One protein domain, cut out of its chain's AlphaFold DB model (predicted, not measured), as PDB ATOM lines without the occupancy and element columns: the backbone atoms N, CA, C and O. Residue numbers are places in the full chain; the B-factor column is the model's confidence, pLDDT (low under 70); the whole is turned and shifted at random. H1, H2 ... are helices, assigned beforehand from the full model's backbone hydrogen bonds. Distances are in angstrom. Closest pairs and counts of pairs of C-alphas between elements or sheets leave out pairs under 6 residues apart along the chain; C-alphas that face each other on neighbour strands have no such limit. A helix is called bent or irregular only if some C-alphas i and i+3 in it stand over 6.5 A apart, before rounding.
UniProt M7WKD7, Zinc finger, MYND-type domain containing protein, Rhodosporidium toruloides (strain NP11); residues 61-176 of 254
ATOM      1  N   THR A  61     -32.353   4.240  25.398       96.00
ATOM      2  CA  THR A  61     -31.347   3.203  25.152       96.00
ATOM      3  C   THR A  61     -31.398   2.163  26.275       96.00
ATOM      4  O   THR A  61     -31.920   2.431  27.358       96.00
ATOM      5  N   GLN A  62     -30.849   0.970  26.032       96.00
ATOM      6  CA  GLN A  62     -30.764  -0.044  27.088       96.00
ATOM      7  C   GLN A  62     -29.932   0.461  28.276       96.00
ATOM      8  O   GLN A  62     -30.343   0.299  29.413       96.00
ATOM      9  N   GLU A  63     -28.832   1.166  28.003       94.69
ATOM     10  CA  GLU A  63     -27.990   1.801  29.024       94.69
ATOM     11  C   GLU A  63     -28.763   2.838  29.855       94.69
ATOM     12  O   GLU A  63     -28.698   2.795  31.076       94.69
ATOM     13  N   GLU A  64     -29.552   3.722  29.222       95.50
ATOM     14  CA  GLU A  64     -30.397   4.690  29.944       95.50
ATOM     15  C   GLU A  64     -31.416   3.979  30.856       95.50
ATOM     16  O   GLU A  64     -31.686   4.442  31.963       95.50
ATOM     17  N   ALA A  65     -31.988   2.863  30.397       97.19
ATOM     18  CA  ALA A  65     -32.941   2.081  31.178       97.19
ATOM     19  C   ALA A  65     -32.268   1.349  32.349       97.19
ATOM     20  O   ALA A  65     -32.782   1.402  33.466       97.19
ATOM     21  N   ASP A  66     -31.128   0.702  32.114       96.38
ATOM     22  CA  ASP A  66     -30.371  -0.023  33.139       96.38
ATOM     23  C   ASP A  66     -29.873   0.930  34.233       96.38
ATOM     24  O   ASP A  66     -30.025   0.637  35.423       96.38
ATOM     25  N   ASP A  67     -29.368   2.106  33.845       93.81
ATOM     26  CA  ASP A  67     -28.963   3.152  34.782       93.81
ATOM     27  C   ASP A  67     -30.147   3.616  35.636       93.81
ATOM     28  O   ASP A  67     -30.041   3.640  36.863       93.81
ATOM     29  N   ALA A  68     -31.297   3.922  35.032       95.12
ATOM     30  CA  ALA A  68     -32.481   4.327  35.789       95.12
ATOM     31  C   ALA A  68     -32.951   3.226  36.763       95.12
ATOM     32  O   ALA A  68     -33.300   3.504  37.913       95.12
ATOM     33  N   LEU A  69     -32.925   1.958  36.335       96.88
ATOM     34  CA  LEU A  69     -33.305   0.809  37.164       96.88
ATOM     35  C   LEU A  69     -32.364   0.609  38.358       96.88
ATOM     36  O   LEU A  69     -32.822   0.237  39.443       96.88
ATOM     37  N   ALA A  70     -31.067   0.863  38.179       95.69
ATOM     38  CA  ALA A  70     -30.073   0.781  39.246       95.69
ATOM     39  C   ALA A  70     -30.222   1.901  40.294       95.69
ATOM     40  O   ALA A  70     -29.770   1.736  41.428       95.69
ATOM     41  N   HIS A  71     -30.879   3.012  39.945       94.56
ATOM     42  CA  HIS A  71     -30.957   4.219  40.773       94.56
ATOM     43  C   HIS A  71     -32.394   4.636  41.130       94.56
ATOM     44  O   HIS A  71     -32.635   5.786  41.487       94.56
ATOM     45  N   LEU A  72     -33.347   3.698  41.119       95.62
ATOM     46  CA  LEU A  72     -34.749   3.953  41.489       95.62
ATOM     47  C   LEU A  72     -34.929   4.602  42.868       95.62
ATOM     48  O   LEU A  72     -35.898   5.323  43.090       95.62
ATOM     49  N   ASP A  73     -34.009   4.338  43.790       94.06
ATOM     50  CA  ASP A  73     -34.070   4.829  45.164       94.06
ATOM     51  C   ASP A  73     -33.225   6.111  45.364       94.06
ATOM     52  O   ASP A  73     -33.067   6.588  46.485       94.06
ATOM     53  N   TRP A  74     -32.690   6.697  44.282       90.81
ATOM     54  CA  TRP A  74     -31.917   7.941  44.329       90.81
ATOM     55  C   TRP A  74     -32.818   9.162  44.530       90.81
ATOM     56  O   TRP A  74     -33.847   9.291  43.865       90.81
ATOM     57  N   ARG A  75     -32.401  10.082  45.410       89.00
ATOM     58  CA  ARG A  75     -33.137  11.312  45.723       89.00
ATOM     59  C   ARG A  75     -33.216  12.238  44.509       89.00
ATOM     60  O   ARG A  75     -32.194  12.576  43.922       89.00
ATOM     61  N   VAL A  76     -34.417  12.702  44.192       87.12
ATOM     62  CA  VAL A  76     -34.655  13.682  43.126       87.12
ATOM     63  C   VAL A  76     -35.007  15.045  43.712       87.12
ATOM     64  O   VAL A  76     -35.530  15.128  44.824       87.12
ATOM     65  N   GLN A  77     -34.711  16.115  42.977       82.12
ATOM     66  CA  GLN A  77     -35.169  17.457  43.316       82.12
ATOM     67  C   GLN A  77     -36.460  17.731  42.545       82.12
ATOM     68  O   GLN A  77     -36.430  17.984  41.338       82.12
ATOM     69  N   ASP A  78     -37.598  17.711  43.236       76.06
ATOM     70  CA  ASP A  78     -38.840  18.239  42.678       76.06
ATOM     71  C   ASP A  78     -39.308  19.452  43.503       76.06
ATOM     72  O   ASP A  78     -39.534  19.328  44.710       76.06
ATOM     73  N   PRO A  79     -39.414  20.639  42.865       71.44
ATOM     74  CA  PRO A  79     -39.891  21.865  43.499       71.44
ATOM     75  C   PRO A  79     -41.228  21.732  44.224       71.44
ATOM     76  O   PRO A  79     -41.446  22.446  45.200       71.44
ATOM     77  N   ASP A  80     -42.110  20.846  43.751       72.12
ATOM     78  CA  ASP A  80     -43.457  20.711  44.306       72.12
ATOM     79  C   ASP A  80     -43.435  19.953  45.645       72.12
ATOM     80  O   ASP A  80     -44.300  20.178  46.490       72.12
ATOM     81  N   HIS A  81     -42.430  19.095  45.881       74.44
ATOM     82  CA  HIS A  81     -42.247  18.444  47.179       74.44
ATOM     83  C   HIS A  81     -40.746  18.347  47.550       74.44
ATOM     84  O   HIS A  81     -40.078  17.344  47.309       74.44
ATOM     85  N   PRO A  82     -40.167  19.380  48.187       69.88
ATOM     86  CA  PRO A  82     -38.718  19.477  48.433       69.88
ATOM     87  C   PRO A  82     -38.137  18.345  49.306       69.88
ATOM     88  O   PRO A  82     -36.930  18.074  49.280       69.88
ATOM     89  N   ASP A  83     -39.001  17.642  50.039       72.12
ATOM     90  CA  ASP A  83     -38.662  16.490  50.875       72.12
ATOM     91  C   ASP A  83     -38.711  15.150  50.120       72.12
ATOM     92  O   ASP A  83     -38.623  14.090  50.743       72.12
ATOM     93  N   PHE A  84     -38.853  15.165  48.787       64.12
ATOM     94  CA  PHE A  84     -39.023  13.933  48.024       64.12
ATOM     95  C   PHE A  84     -37.874  12.937  48.249       64.12
ATOM     96  O   PHE A  84     -36.696  13.310  48.203       64.12
ATOM     97  N   PRO A  85     -38.206  11.651  48.446       73.44
ATOM     98  CA  PRO A  85     -37.237  10.660  48.894       73.44
ATOM     99  C   PRO A  85     -36.573   9.861  47.765       73.44
ATOM    100  O   PRO A  85     -35.452   9.406  47.971       73.44
ATOM    101  N   SER A  86     -37.190   9.696  46.581       90.81
ATOM    102  CA  SER A  86     -36.558   8.977  45.461       90.81
ATOM    103  C   SER A  86     -37.271   9.099  44.107       90.81
ATOM    104  O   SER A  86     -38.444   9.472  44.046       90.81
ATOM    105  N   LEU A  87     -36.591   8.694  43.026       92.12
ATOM    106  CA  LEU A  87     -37.163   8.525  41.683       92.12
ATOM    107  C   LEU A  87     -38.426   7.644  41.696       92.12
ATOM    108  O   LEU A  87     -39.455   8.017  41.139       92.12
ATOM    109  N   ALA A  88     -38.390   6.490  42.363       94.69
ATOM    110  CA  ALA A  88     -39.541   5.592  42.443       94.69
ATOM    111  C   ALA A  88     -40.740   6.224  43.160       94.69
ATOM    112  O   ALA A  88     -41.881   6.017  42.745       94.69
ATOM    113  N   MET A  89     -40.495   6.996  44.220       92.44
ATOM    114  CA  MET A  89     -41.569   7.668  44.948       92.44
ATOM    115  C   MET A  89     -42.158   8.835  44.156       92.44
ATOM    116  O   MET A  89     -43.379   8.966  44.148       92.44
ATOM    117  N   HIS A  90     -41.337   9.584  43.408       91.25
ATOM    118  CA  HIS A  90     -41.815  10.597  42.456       91.25
ATOM    119  C   HIS A  90     -42.791  10.005  41.439       91.25
ATOM    120  O   HIS A  90     -43.892  10.511  41.242       91.25
ATOM    121  N   PHE A  91     -42.423   8.881  40.818       92.94
ATOM    122  CA  PHE A  91     -43.290   8.222  39.839       92.94
ATOM    123  C   PHE A  91     -44.558   7.625  40.464       92.94
ATOM    124  O   PHE A  91     -45.609   7.596  39.816       92.94
ATOM    125  N   ASN A  92     -44.482   7.155  41.709       93.25
ATOM    126  CA  ASN A  92     -45.655   6.671  42.421       93.25
ATOM    127  C   ASN A  92     -46.639   7.801  42.732       93.25
ATOM    128  O   ASN A  92     -47.828   7.629  42.498       93.25
ATOM    129  N   ASP A  93     -46.144   8.935  43.219       89.69
ATOM    130  CA  ASP A  93     -46.966  10.100  43.545       89.69
ATOM    131  C   ASP A  93     -47.589  10.720  42.284       89.69
ATOM    132  O   ASP A  93     -48.807  10.834  42.162       89.69
ATOM    133  N   ARG A  94     -46.756  11.003  41.278       87.56
ATOM    134  CA  ARG A  94     -47.168  11.725  40.070       87.56
ATOM    135  C   ARG A  94     -47.996  10.892  39.093       87.56
ATOM    136  O   ARG A  94     -48.878  11.423  38.421       87.56
ATOM    137  N   PHE A  95     -47.683   9.603  38.954       89.81
ATOM    138  CA  PHE A  95     -48.268   8.741  37.918       89.81
ATOM    139  C   PHE A  95     -48.958   7.498  38.479       89.81
ATOM    140  O   PHE A  95     -49.243   6.572  37.712       89.81
ATOM    141  N   SER A  96     -49.173   7.414  39.795       93.62
ATOM    142  CA  SER A  96     -49.746   6.225  40.445       93.62
ATOM    143  C   SER A  96     -49.027   4.938  40.021       93.62
ATOM    144  O   SER A  96     -49.647   3.913  39.718       93.62
ATOM    145  N   THR A  97     -47.698   5.018  39.899       95.06
ATOM    146  CA  THR A  97     -46.839   3.929  39.422       95.06
ATOM    147  C   THR A  97     -45.924   3.449  40.550       95.06
ATOM    148  O   THR A  97     -44.851   4.018  40.748       95.06
ATOM    149  N   PRO A  98     -46.305   2.374  41.269       96.31
ATOM    150  CA  PRO A  98     -45.478   1.807  42.327       96.31
ATOM    151  C   PRO A  98     -44.116   1.354  41.810       96.31
ATOM    152  O   PRO A  98     -43.989   0.947  40.652       96.31
ATOM    153  N   ARG A  99     -43.117   1.324  42.697       96.56
ATOM    154  CA  ARG A  99     -41.731   0.938  42.387       96.56
ATOM    155  C   ARG A  99     -41.621  -0.355  41.572       96.56
ATOM    156  O   ARG A  99     -40.889  -0.391  40.588       96.56
ATOM    157  N   ASP A 100     -42.361  -1.402  41.933       97.81
ATOM    158  CA  ASP A 100     -42.308  -2.684  41.215       97.81
ATOM    159  C   ASP A 100     -42.902  -2.596  39.809       97.81
ATOM    160  O   ASP A 100     -42.381  -3.205  38.875       97.81
ATOM    161  N   LYS A 101     -43.957  -1.795  39.625       97.62
ATOM    162  CA  LYS A 101     -44.520  -1.515  38.300       97.62
ATOM    163  C   LYS A 101     -43.552  -0.666  37.477       97.62
ATOM    164  O   LYS A 101     -43.377  -0.936  36.290       97.62
ATOM    165  N   LEU A 102     -42.895   0.314  38.095       96.62
ATOM    166  CA  LEU A 102     -41.875   1.133  37.445       96.62
ATOM    167  C   LEU A 102     -40.716   0.263  36.935       96.62
ATOM    168  O   LEU A 102     -40.373   0.326  35.754       96.62
ATOM    169  N   LYS A 103     -40.191  -0.603  37.812       97.81
ATOM    170  CA  LYS A 103     -39.069  -1.510  37.552       97.81
ATOM    171  C   LYS A 103     -39.387  -2.574  36.502       97.81
ATOM    172  O   LYS A 103     -38.622  -2.762  35.564       97.81
ATOM    173  N   ASN A 104     -40.493  -3.296  36.674       97.38
ATOM    174  CA  ASN A 104     -40.758  -4.522  35.914       97.38
ATOM    175  C   ASN A 104     -41.612  -4.291  34.661       97.38
ATOM    176  O   ASN A 104     -41.751  -5.198  33.846       97.38
ATOM    177  N   ASN A 105     -42.227  -3.114  34.518       96.00
ATOM    178  CA  ASN A 105     -43.161  -2.840  33.432       96.00
ATOM    179  C   ASN A 105     -42.851  -1.511  32.740       96.00
ATOM    180  O   ASN A 105     -42.564  -1.511  31.547       96.00
ATOM    181  N   VAL A 106     -42.870  -0.387  33.461       96.81
ATOM    182  CA  VAL A 106     -42.792   0.934  32.821       96.81
ATOM    183  C   VAL A 106     -41.441   1.156  32.147       96.81
ATOM    184  O   VAL A 106     -41.426   1.258  30.926       96.81
ATOM    185  N   ILE A 107     -40.322   1.170  32.883       97.56
ATOM    186  CA  ILE A 107     -38.997   1.466  32.301       97.56
ATOM    187  C   ILE A 107     -38.637   0.502  31.153       97.56
ATOM    188  O   ILE A 107     -38.286   0.994  30.077       97.56
ATOM    189  N   PRO A 108     -38.800  -0.833  31.286       97.38
ATOM    190  CA  PRO A 108     -38.553  -1.755  30.175       97.38
ATOM    191  C   PRO A 108     -39.383  -1.444  28.919       97.38
ATOM    192  O   PRO A 108     -38.879  -1.559  27.800       97.38
ATOM    193  N   ASN A 109     -40.633  -0.988  29.084       96.50
ATOM    194  CA  ASN A 109     -41.519  -0.611  27.979       96.50
ATOM    195  C   ASN A 109     -41.206   0.746  27.332       96.50
ATOM    196  O   ASN A 109     -41.788   1.057  26.293       96.50
ATOM    197  N   LEU A 110     -40.279   1.533  27.886       96.94
ATOM    198  CA  LEU A 110     -39.811   2.779  27.269       96.94
ATOM    199  C   LEU A 110     -38.601   2.572  26.343       96.94
ATOM    200  O   LEU A 110     -38.194   3.518  25.668       96.94
ATOM    201  N   THR A 111     -38.019   1.371  26.301       97.44
ATOM    202  CA  THR A 111     -36.799   1.082  25.528       97.44
ATOM    203  C   THR A 111     -37.040   1.002  24.021       97.44
ATOM    204  O   THR A 111     -38.137   0.680  23.558       97.44
ATOM    205  N   GLU A 112     -35.991   1.251  23.230       94.50
ATOM    206  CA  GLU A 112     -36.032   1.123  21.763       94.50
ATOM    207  C   GLU A 112     -36.488  -0.262  21.299       94.50
ATOM    208  O   GLU A 112     -37.369  -0.360  20.446       94.50
ATOM    209  N   ALA A 113     -35.916  -1.323  21.879       93.62
ATOM    210  CA  ALA A 113     -36.250  -2.697  21.517       93.62
ATOM    211  C   ALA A 113     -37.737  -2.978  21.754       93.62
ATOM    212  O   ALA A 113     -38.422  -3.524  20.888       93.62
ATOM    213  N   ARG A 114     -38.257  -2.534  22.901       94.00
ATOM    214  CA  ARG A 114     -39.630  -2.824  23.288       94.00
ATOM    215  C   ARG A 114     -40.657  -2.026  22.493       94.00
ATOM    216  O   ARG A 114     -41.687  -2.577  22.118       94.00
ATOM    217  N   GLN A 115     -40.370  -0.763  22.184       93.38
ATOM    218  CA  GLN A 115     -41.242   0.047  21.329       93.38
ATOM    219  C   GLN A 115     -41.219  -0.395  19.859       93.38
ATOM    220  O   GLN A 115     -42.200  -0.189  19.150       93.38
ATOM    221  N   ALA A 116     -40.126  -1.006  19.390       92.50
ATOM    222  CA  ALA A 116     -40.078  -1.613  18.062       92.50
ATOM    223  C   ALA A 116     -40.926  -2.894  17.984       92.50
ATOM    224  O   ALA A 116     -41.585  -3.130  16.975       92.50
ATOM    225  N   GLU A 117     -40.922  -3.701  19.049       94.50
ATOM    226  CA  GLU A 117     -41.717  -4.932  19.153       94.50
ATOM    227  C   GLU A 117     -43.215  -4.640  19.341       94.50
ATOM    228  O   GLU A 117     -44.062  -5.293  18.734       94.50
ATOM    229  N   PHE A 118     -43.539  -3.614  20.134       92.38
ATOM    230  CA  PHE A 118     -44.908  -3.191  20.428       92.38
ATOM    231  C   PHE A 118     -45.094  -1.691  20.158       92.38
ATOM    232  O   PHE A 118     -45.113  -0.888  21.101       92.38
ATOM    233  N   PRO A 119     -45.243  -1.290  18.881       89.56
ATOM    234  CA  PRO A 119     -45.472   0.102  18.525       89.56
ATOM    235  C   PRO A 119     -46.750   0.635  19.171       89.56
ATOM    236  O   PRO A 119     -47.817   0.028  19.072       89.56
ATOM    237  N   ARG A 120     -46.655   1.797  19.821       87.44
ATOM    238  CA  ARG A 120     -47.827   2.507  20.343       87.44
ATOM    239  C   ARG A 120     -48.563   3.174  19.186       87.44
ATOM    240  O   ARG A 120     -47.957   3.943  18.441       87.44
ATOM    241  N   THR A 121     -49.853   2.892  19.050       87.38
ATOM    242  CA  THR A 121     -50.710   3.472  18.003       87.38
ATOM    243  C   THR A 121     -51.737   4.447  18.562       87.38
ATOM    244  O   THR A 121     -52.134   5.374  17.861       87.38
ATOM    245  N   GLU A 122     -52.137   4.272  19.823       89.62
ATOM    246  CA  GLU A 122     -53.136   5.123  20.461       89.62
ATOM    247  C   GLU A 122     -52.533   6.474  20.882       89.62
ATOM    248  O   GLU A 122     -51.516   6.497  21.584       89.62
ATOM    249  N   PRO A 123     -53.146   7.619  20.513       87.12
ATOM    250  CA  PRO A 123     -52.609   8.946  20.823       87.12
ATOM    251  C   PRO A 123     -52.348   9.190  22.314       87.12
ATOM    252  O   PRO A 123     -51.348   9.814  22.672       87.12
ATOM    253  N   LEU A 124     -53.223   8.679  23.187       86.31
ATOM    254  CA  LEU A 124     -53.062   8.811  24.635       86.31
ATOM    255  C   LEU A 124     -51.859   8.009  25.144       86.31
ATOM    256  O   LEU A 124     -51.065   8.533  25.922       86.31
ATOM    257  N   ASP A 125     -51.679   6.777  24.663       88.88
ATOM    258  CA  ASP A 125     -50.531   5.941  25.024       88.88
ATOM    259  C   ASP A 125     -49.216   6.561  24.549       88.88
ATOM    260  O   ASP A 125     -48.218   6.523  25.272       88.88
ATOM    261  N   ILE A 126     -49.209   7.160  23.355       88.62
ATOM    262  CA  ILE A 126     -48.055   7.892  22.819       88.62
ATOM    263  C   ILE A 126     -47.721   9.083  23.723       88.62
ATOM    264  O   ILE A 126     -46.569   9.229  24.131       88.62
ATOM    265  N   ALA A 127     -48.716   9.905  24.075       88.38
ATOM    266  CA  ALA A 127     -48.519  11.076  24.928       88.38
ATOM    267  C   ALA A 127     -48.030  10.696  26.336       88.38
ATOM    268  O   ALA A 127     -47.111  11.321  26.857       88.38
ATOM    269  N   LEU A 128     -48.596   9.644  26.938       89.62
ATOM    270  CA  LEU A 128     -48.164   9.143  28.244       89.62
ATOM    271  C   LEU A 128     -46.752   8.550  28.188       89.62
ATOM    272  O   LEU A 128     -45.934   8.838  29.057       89.62
ATOM    273  N   THR A 129     -46.438   7.761  27.157       92.31
ATOM    274  CA  THR A 129     -45.092   7.199  26.957       92.31
ATOM    275  C   THR A 129     -44.056   8.314  26.814       92.31
ATOM    276  O   THR A 129     -42.994   8.256  27.435       92.31
ATOM    277  N   ASP A 130     -44.371   9.347  26.033       92.12
ATOM    278  CA  ASP A 130     -43.528  10.528  25.857       92.12
ATOM    279  C   ASP A 130     -43.322  11.290  27.172       92.12
ATOM    280  O   ASP A 130     -42.180  11.571  27.541       92.12
ATOM    281  N   LEU A 131     -44.402  11.555  27.914       91.88
ATOM    282  CA  LEU A 131     -44.356  12.227  29.213       91.88
ATOM    283  C   LEU A 131     -43.453  11.487  30.199       91.88
ATOM    284  O   LEU A 131     -42.535  12.080  30.759       91.88
ATOM    285  N   VAL A 132     -43.675  10.183  30.370       93.94
ATOM    286  CA  VAL A 132     -42.898   9.337  31.287       93.94
ATOM    287  C   VAL A 132     -41.430   9.273  30.847       93.94
ATOM    288  O   VAL A 132     -40.538   9.364  31.688       93.94
ATOM    289  N   THR A 133     -41.157   9.175  29.541       95.69
ATOM    290  CA  THR A 133     -39.782   9.161  29.007       95.69
ATOM    291  C   THR A 133     -39.056  10.480  29.275       95.69
ATOM    292  O   THR A 133     -37.896  10.474  29.691       95.69
ATOM    293  N   GLY A 134     -39.726  11.610  29.034       94.56
ATOM    294  CA  GLY A 134     -39.182  12.939  29.298       94.56
ATOM    295  C   GLY A 134     -38.920  13.162  30.785       94.56
ATOM    296  O   GLY A 134     -37.831  13.598  31.150       94.56
ATOM    297  N   GLU A 135     -39.877  12.798  31.639       93.38
ATOM    298  CA  GLU A 135     -39.755  12.940  33.090       93.38
ATOM    299  C   GLU A 135     -38.598  12.096  33.637       93.38
ATOM    300  O   GLU A 135     -37.746  12.609  34.359       93.38
ATOM    301  N   LEU A 136     -38.495  10.828  33.222       95.25
ATOM    302  CA  LEU A 136     -37.411   9.943  33.647       95.25
ATOM    303  C   LEU A 136     -36.041  10.520  33.273       95.25
ATOM    304  O   LEU A 136     -35.145  10.588  34.110       95.25
ATOM    305  N   ARG A 137     -35.885  10.986  32.028       95.69
ATOM    306  CA  ARG A 137     -34.633  11.594  31.555       95.69
ATOM    307  C   ARG A 137     -34.285  12.890  32.280       95.69
ATOM    308  O   ARG A 137     -33.105  13.139  32.509       95.69
ATOM    309  N   ALA A 138     -35.277  13.714  32.609       92.94
ATOM    310  CA  ALA A 138     -35.065  14.951  33.351       92.94
ATOM    311  C   ALA A 138     -34.551  14.678  34.770       92.94
ATOM    312  O   ALA A 138     -33.594  15.309  35.206       92.94
ATOM    313  N   LEU A 139     -35.138  13.705  35.466       91.75
ATOM    314  CA  LEU A 139     -34.731  13.343  36.826       91.75
ATOM    315  C   LEU A 139     -33.379  12.620  36.848       91.75
ATOM    316  O   LEU A 139     -32.534  12.914  37.692       91.75
ATOM    317  N   GLU A 140     -33.119  11.749  35.871       91.88
ATOM    318  CA  GLU A 140     -31.795  11.145  35.698       91.88
ATOM    319  C   GLU A 140     -30.722  12.202  35.408       91.88
ATOM    320  O   GLU A 140     -29.606  12.098  35.911       91.88
ATOM    321  N   MET A 141     -31.051  13.266  34.666       90.62
ATOM    322  CA  MET A 141     -30.138  14.390  34.453       90.62
ATOM    323  C   MET A 141     -29.756  15.077  35.772       90.62
ATOM    324  O   MET A 141     -28.578  15.351  35.978       90.62
ATOM    325  N   GLN A 142     -30.711  15.298  36.685       87.25
ATOM    326  CA  GLN A 142     -30.423  15.879  38.006       87.25
ATOM    327  C   GLN A 142     -29.435  15.005  38.795       87.25
ATOM    328  O   GLN A 142     -28.430  15.498  39.306       87.25
ATOM    329  N   ARG A 143     -29.669  13.684  38.821       87.69
ATOM    330  CA  ARG A 143     -28.751  12.714  39.437       87.69
ATOM    331  C   ARG A 143     -27.361  12.763  38.799       87.69
ATOM    332  O   ARG A 143     -26.347  12.685  39.492       87.69
ATOM    333  N   MET A 144     -27.295  12.859  37.475       85.00
ATOM    334  CA  MET A 144     -26.027  12.899  36.753       85.00
ATOM    335  C   MET A 144     -25.267  14.201  36.974       85.00
ATOM    336  O   MET A 144     -24.046  14.137  37.059       85.00
ATOM    337  N   ASP A 145     -25.944  15.343  37.109       82.06
ATOM    338  CA  ASP A 145     -25.298  16.604  37.486       82.06
ATOM    339  C   ASP A 145     -24.688  16.494  38.895       82.06
ATOM    340  O   ASP A 145     -23.526  16.858  39.078       82.06
ATOM    341  N   ASP A 146     -25.378  15.870  39.858       77.94
ATOM    342  CA  ASP A 146     -24.821  15.596  41.194       77.94
ATOM    343  C   ASP A 146     -23.559  14.715  41.137       77.94
ATOM    344  O   ASP A 146     -22.570  14.965  41.834       77.94
ATOM    345  N   ILE A 147     -23.565  13.672  40.298       77.56
ATOM    346  CA  ILE A 147     -22.408  12.783  40.108       77.56
ATOM    347  C   ILE A 147     -21.285  13.502  39.359       77.56
ATOM    348  O   ILE A 147     -20.116  13.361  39.723       77.56
ATOM    349  N   GLN A 148     -21.604  14.270  38.321       79.25
ATOM    350  CA  GLN A 148     -20.632  15.017  37.531       79.25
ATOM    351  C   GLN A 148     -19.936  16.065  38.396       79.25
ATOM    352  O   GLN A 148     -18.714  16.163  38.340       79.25
ATOM    353  N   MET A 149     -20.669  16.784  39.247       72.62
ATOM    354  CA  MET A 149     -20.086  17.732  40.200       72.62
ATOM    355  C   MET A 149     -19.084  17.059  41.151       72.62
ATOM    356  O   MET A 149     -18.109  17.683  41.561       72.62
ATOM    357  N   ARG A 150     -19.277  15.771  41.467       77.25
ATOM    358  CA  ARG A 150     -18.360  14.988  42.315       77.25
ATOM    359  C   ARG A 150     -17.192  14.359  41.553       77.25
ATOM    360  O   ARG A 150     -16.121  14.194  42.124       77.25
ATOM    361  N   THR A 151     -17.399  13.960  40.298       77.44
ATOM    362  CA  THR A 151     -16.457  13.112  39.533       77.44
ATOM    363  C   THR A 151     -15.771  13.825  38.372       77.44
ATOM    364  O   THR A 151     -14.847  13.270  37.783       77.44
ATOM    365  N   MET A 152     -16.220  15.031  38.016       71.25
ATOM    366  CA  MET A 152     -15.788  15.802  36.845       71.25
ATOM    367  C   MET A 152     -15.944  15.060  35.502       71.25
ATOM    368  O   MET A 152     -15.328  15.440  34.507       71.25
ATOM    369  N   GLN A 153     -16.776  14.011  35.434       68.62
ATOM    370  CA  GLN A 153     -17.023  13.259  34.202       68.62
ATOM    371  C   GLN A 153     -18.412  13.565  33.621       68.62
ATOM    372  O   GLN A 153     -19.418  13.182  34.220       68.62
ATOM    373  N   PRO A 154     -18.503  14.201  32.437       64.25
ATOM    374  CA  PRO A 154     -19.783  14.459  31.795       64.25
ATOM    375  C   PRO A 154     -20.326  13.180  31.157       64.25
ATOM    376  O   PRO A 154     -19.875  12.765  30.089       64.25
ATOM    377  N   ARG A 155     -21.320  12.562  31.799       77.00
ATOM    378  CA  ARG A 155     -21.978  11.339  31.301       77.00
ATOM    379  C   ARG A 155     -23.325  11.591  30.622       77.00
ATOM    380  O   ARG A 155     -23.838  10.718  29.936       77.00
ATOM    381  N   SER A 156     -23.883  12.785  30.772       87.12
ATOM    382  CA  SER A 156     -25.236  13.103  30.320       87.12
ATOM    383  C   SER A 156     -25.385  13.142  28.797       87.12
ATOM    384  O   SER A 156     -24.547  13.682  28.055       87.12
ATOM    385  N   THR A 157     -26.501  12.600  28.316       92.06
ATOM    386  CA  THR A 157     -26.882  12.617  26.903       92.06
ATOM    387  C   THR A 157     -27.524  13.955  26.517       92.06
ATOM    388  O   THR A 157     -27.964  14.743  27.354       92.06
ATOM    389  N   VAL A 158     -27.598  14.236  25.209       93.56
ATOM    390  CA  VAL A 158     -28.371  15.388  24.695       93.56
ATOM    391  C   VAL A 158     -29.839  15.288  25.105       93.56
ATOM    392  O   VAL A 158     -30.470  16.314  25.336       93.56
ATOM    393  N   TRP A 159     -30.368  14.068  25.204       95.62
ATOM    394  CA  TRP A 159     -31.762  13.820  25.543       95.62
ATOM    395  C   TRP A 159     -32.037  14.114  27.008       95.62
ATOM    396  O   TRP A 159     -33.004  14.801  27.284       95.62
ATOM    397  N   GLN A 160     -31.163  13.694  27.923       93.94
ATOM    398  CA  GLN A 160     -31.274  14.019  29.348       93.94
ATOM    399  C   GLN A 160     -31.240  15.531  29.593       93.94
ATOM    400  O   GLN A 160     -32.148  16.071  30.224       93.94
ATOM    401  N   TYR A 161     -30.278  16.243  28.990       91.25
ATOM    402  CA  TYR A 161     -30.249  17.706  29.069       91.25
ATOM    403  C   TYR A 161     -31.507  18.344  28.481       91.25
ATOM    404  O   TYR A 161     -32.108  19.205  29.118       91.25
ATOM    405  N   ALA A 162     -31.915  17.940  27.275       93.56
ATOM    406  CA  ALA A 162     -33.088  18.512  26.625       93.56
ATOM    407  C   ALA A 162     -34.368  18.243  27.429       93.56
ATOM    408  O   ALA A 162     -35.167  19.156  27.613       93.56
ATOM    409  N   SER A 163     -34.533  17.029  27.954       93.75
ATOM    410  CA  SER A 163     -35.654  16.654  28.812       93.75
ATOM    411  C   SER A 163     -35.684  17.481  30.091       93.75
ATOM    412  O   SER A 163     -36.741  18.003  30.410       93.75
ATOM    413  N   MET A 164     -34.551  17.703  30.765       90.81
ATOM    414  CA  MET A 164     -34.490  18.575  31.946       90.81
ATOM    415  C   MET A 164     -34.912  20.017  31.632       90.81
ATOM    416  O   MET A 164     -35.696  20.606  32.368       90.81
ATOM    417  N   GLN A 165     -34.448  20.584  30.513       87.62
ATOM    418  CA  GLN A 165     -34.839  21.943  30.108       87.62
ATOM    419  C   GLN A 165     -36.314  22.037  29.697       87.62
ATOM    420  O   GLN A 165     -36.946  23.079  29.859       87.62
ATOM    421  N   CYS A 166     -36.872  20.950  29.164       89.12
ATOM    422  CA  CYS A 166     -38.284  20.861  28.820       89.12
ATOM    423  C   CYS A 166     -39.176  20.473  30.003       89.12
ATOM    424  O   CYS A 166     -40.365  20.757  29.922       89.12
ATOM    425  N   GLN A 167     -38.644  19.862  31.069       86.75
ATOM    426  CA  GLN A 167     -39.416  19.249  32.160       86.75
ATOM    427  C   GLN A 167     -40.522  20.159  32.688       86.75
ATOM    428  O   GLN A 167     -41.669  19.717  32.781       86.75
ATOM    429  N   PRO A 168     -40.253  21.442  32.978       77.75
ATOM    430  CA  PRO A 168     -41.299  22.274  33.538       77.75
ATOM    431  C   PRO A 168     -42.400  22.612  32.523       77.75
ATOM    432  O   PRO A 168     -43.560  22.755  32.884       77.75
ATOM    433  N   LEU A 169     -42.034  22.657  31.240       69.50
ATOM    434  CA  LEU A 169     -42.926  22.901  30.107       69.50
ATOM    435  C   LEU A 169     -43.714  21.634  29.731       69.50
ATOM    436  O   LEU A 169     -44.730  21.716  29.046       69.50
ATOM    437  N   THR A 170     -43.266  20.455  30.183       64.62
ATOM    438  CA  THR A 170     -43.942  19.162  30.005       64.62
ATOM    439  C   THR A 170     -44.796  18.748  31.199       64.62
ATOM    440  O   THR A 170     -45.374  17.667  31.166       64.62
ATOM    441  N   ARG A 171     -44.945  19.591  32.233       72.81
ATOM    442  CA  ARG A 171     -45.881  19.332  33.344       72.81
ATOM    443  C   ARG A 171     -47.357  19.523  32.963       72.81
ATOM    444  O   ARG A 171     -48.224  19.305  33.803       72.81
ATOM    445  N   LEU A 172     -47.645  19.904  31.719       70.69
ATOM    446  CA  LEU A 172     -49.003  20.057  31.206       70.69
ATOM    447  C   LEU A 172     -49.676  18.685  31.012       70.69
ATOM    448  O   LEU A 172     -49.041  17.773  30.478       70.69
ATOM    449  N   PRO A 173     -50.948  18.511  31.409       71.50
ATOM    450  CA  PRO A 173     -51.657  17.256  31.199       71.50
ATOM    451  C   PRO A 173     -51.910  16.981  29.703       71.50
ATOM    452  O   PRO A 173     -52.148  17.906  28.918       71.50
ATOM    453  N   PRO A 174     -51.930  15.709  29.266       74.00
ATOM    454  CA  PRO A 174     -52.480  15.349  27.959       74.00
ATOM    455  C   PRO A 174     -53.932  15.859  27.811       74.00
ATOM    456  O   PRO A 174     -54.679  15.816  28.791       74.00
ATOM    457  N   PRO A 175     -54.375  16.330  26.626       68.00
ATOM    458  CA  PRO A 175     -53.689  16.324  25.328       68.00
ATOM    459  C   PRO A 175     -52.845  17.576  25.047       68.00
ATOM    460  O   PRO A 175     -52.276  17.689  23.964       68.00
ATOM    461  N   GLN A 176     -52.727  18.505  26.002       71.56
ATOM    462  CA  GLN A 176     -52.055  19.797  25.796       71.56
ATOM    463  C   GLN A 176     -50.572  19.640  25.445       71.56
ATOM    464  O   GLN A 176     -49.979  20.583  24.948       71.56
TER     465      GLN A 176
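Overview. This is residues 61 to 176 of the 254 residues of the protein "Zinc finger, MYND-type domain containing protein" of Rhodosporidium toruloides (strain NP11) (UniProt M7WKD7). One long helix, H5, runs along the longest axis of the domain, with H6 packed crosswise over the stretch 131 to 142 on one side of it. On its other side, less closely, lie the short helices H1, H2 and H3; H1 and H3 stand side by side and cross the line of H5, while the small H4 lies out near one end of that pair. The printed part has 116 residues with six named helices, H1 to H6 in chain order, and no named strand; the class is all helix. The whole is compact, with a radius of gyration of the C-alphas of 13.9 A and spans of 42 by 29 by 27 A.

Arrangement. Start at H5, residues 123 to 151, where residues 131 to 142 alone touch H6, residues 158 to 170. The closest C-alphas there, of Ala 138 and Met 164, are 3.9 A apart, and the lines stand at a steep tilt of 61 degrees, opposite ways. Look next at H1, residues 62 to 70: it is close to H5 but not clearly touching, with the closest C-alphas, of Ala 68 and Glu 140, 6.9 A apart, and the tilt of 70.4 degrees is only just about perpendicular. H3, residues 99 to 109, and H5 are near each other. H1 and H3 touch, with the closest C-alphas, of Ala 65 and Ile 107, 6.2 A apart; their tilt is a shallow 2 degrees, opposite ways. H2, residues 87 to 95, touches H3 at Ala 88 and Arg 99, whose C-alphas, the closest, are 5.1 A apart, about perpendicular at 82 degrees. The helix packing is only just mostly crossed, since 1 of these 3 touching pairs is at a shallow tilt. H4, residues 112 to 117, touches no helix. H1 and H6 are apart. Every O i to N i+4 pair is within hydrogen-bond range in H1, H2, H4 and H5, against 5 of 7 in H3 and 7 of 9 in H6.

Along the chain. Find C-alpha 123 at (-52.609, 8.946, 20.823); from there H5 runs 40.9 A to C-alpha 151 at (-16.457, 13.112, 39.533). H6 is 16.9 A long and irregular, with C-alphas 165 and 168 7.3 A apart. H3 is 14.5 A long and irregular too, with C-alphas 104 and 107 7.2 A apart. H1 begins at C-alpha 62, (-30.764, -0.044, 27.088).

Size, cuts and confidence. The C-alphas of Glu 122 and Arg 150, the two farthest apart, are 42.2 A from each other. The printed part has no cut. The link from H1 to H2, residues 71 to 86, is long. Look for low confidence, pLDDT under 70, at residues 82, 84, 153 to 154, 169 to 170 and 175.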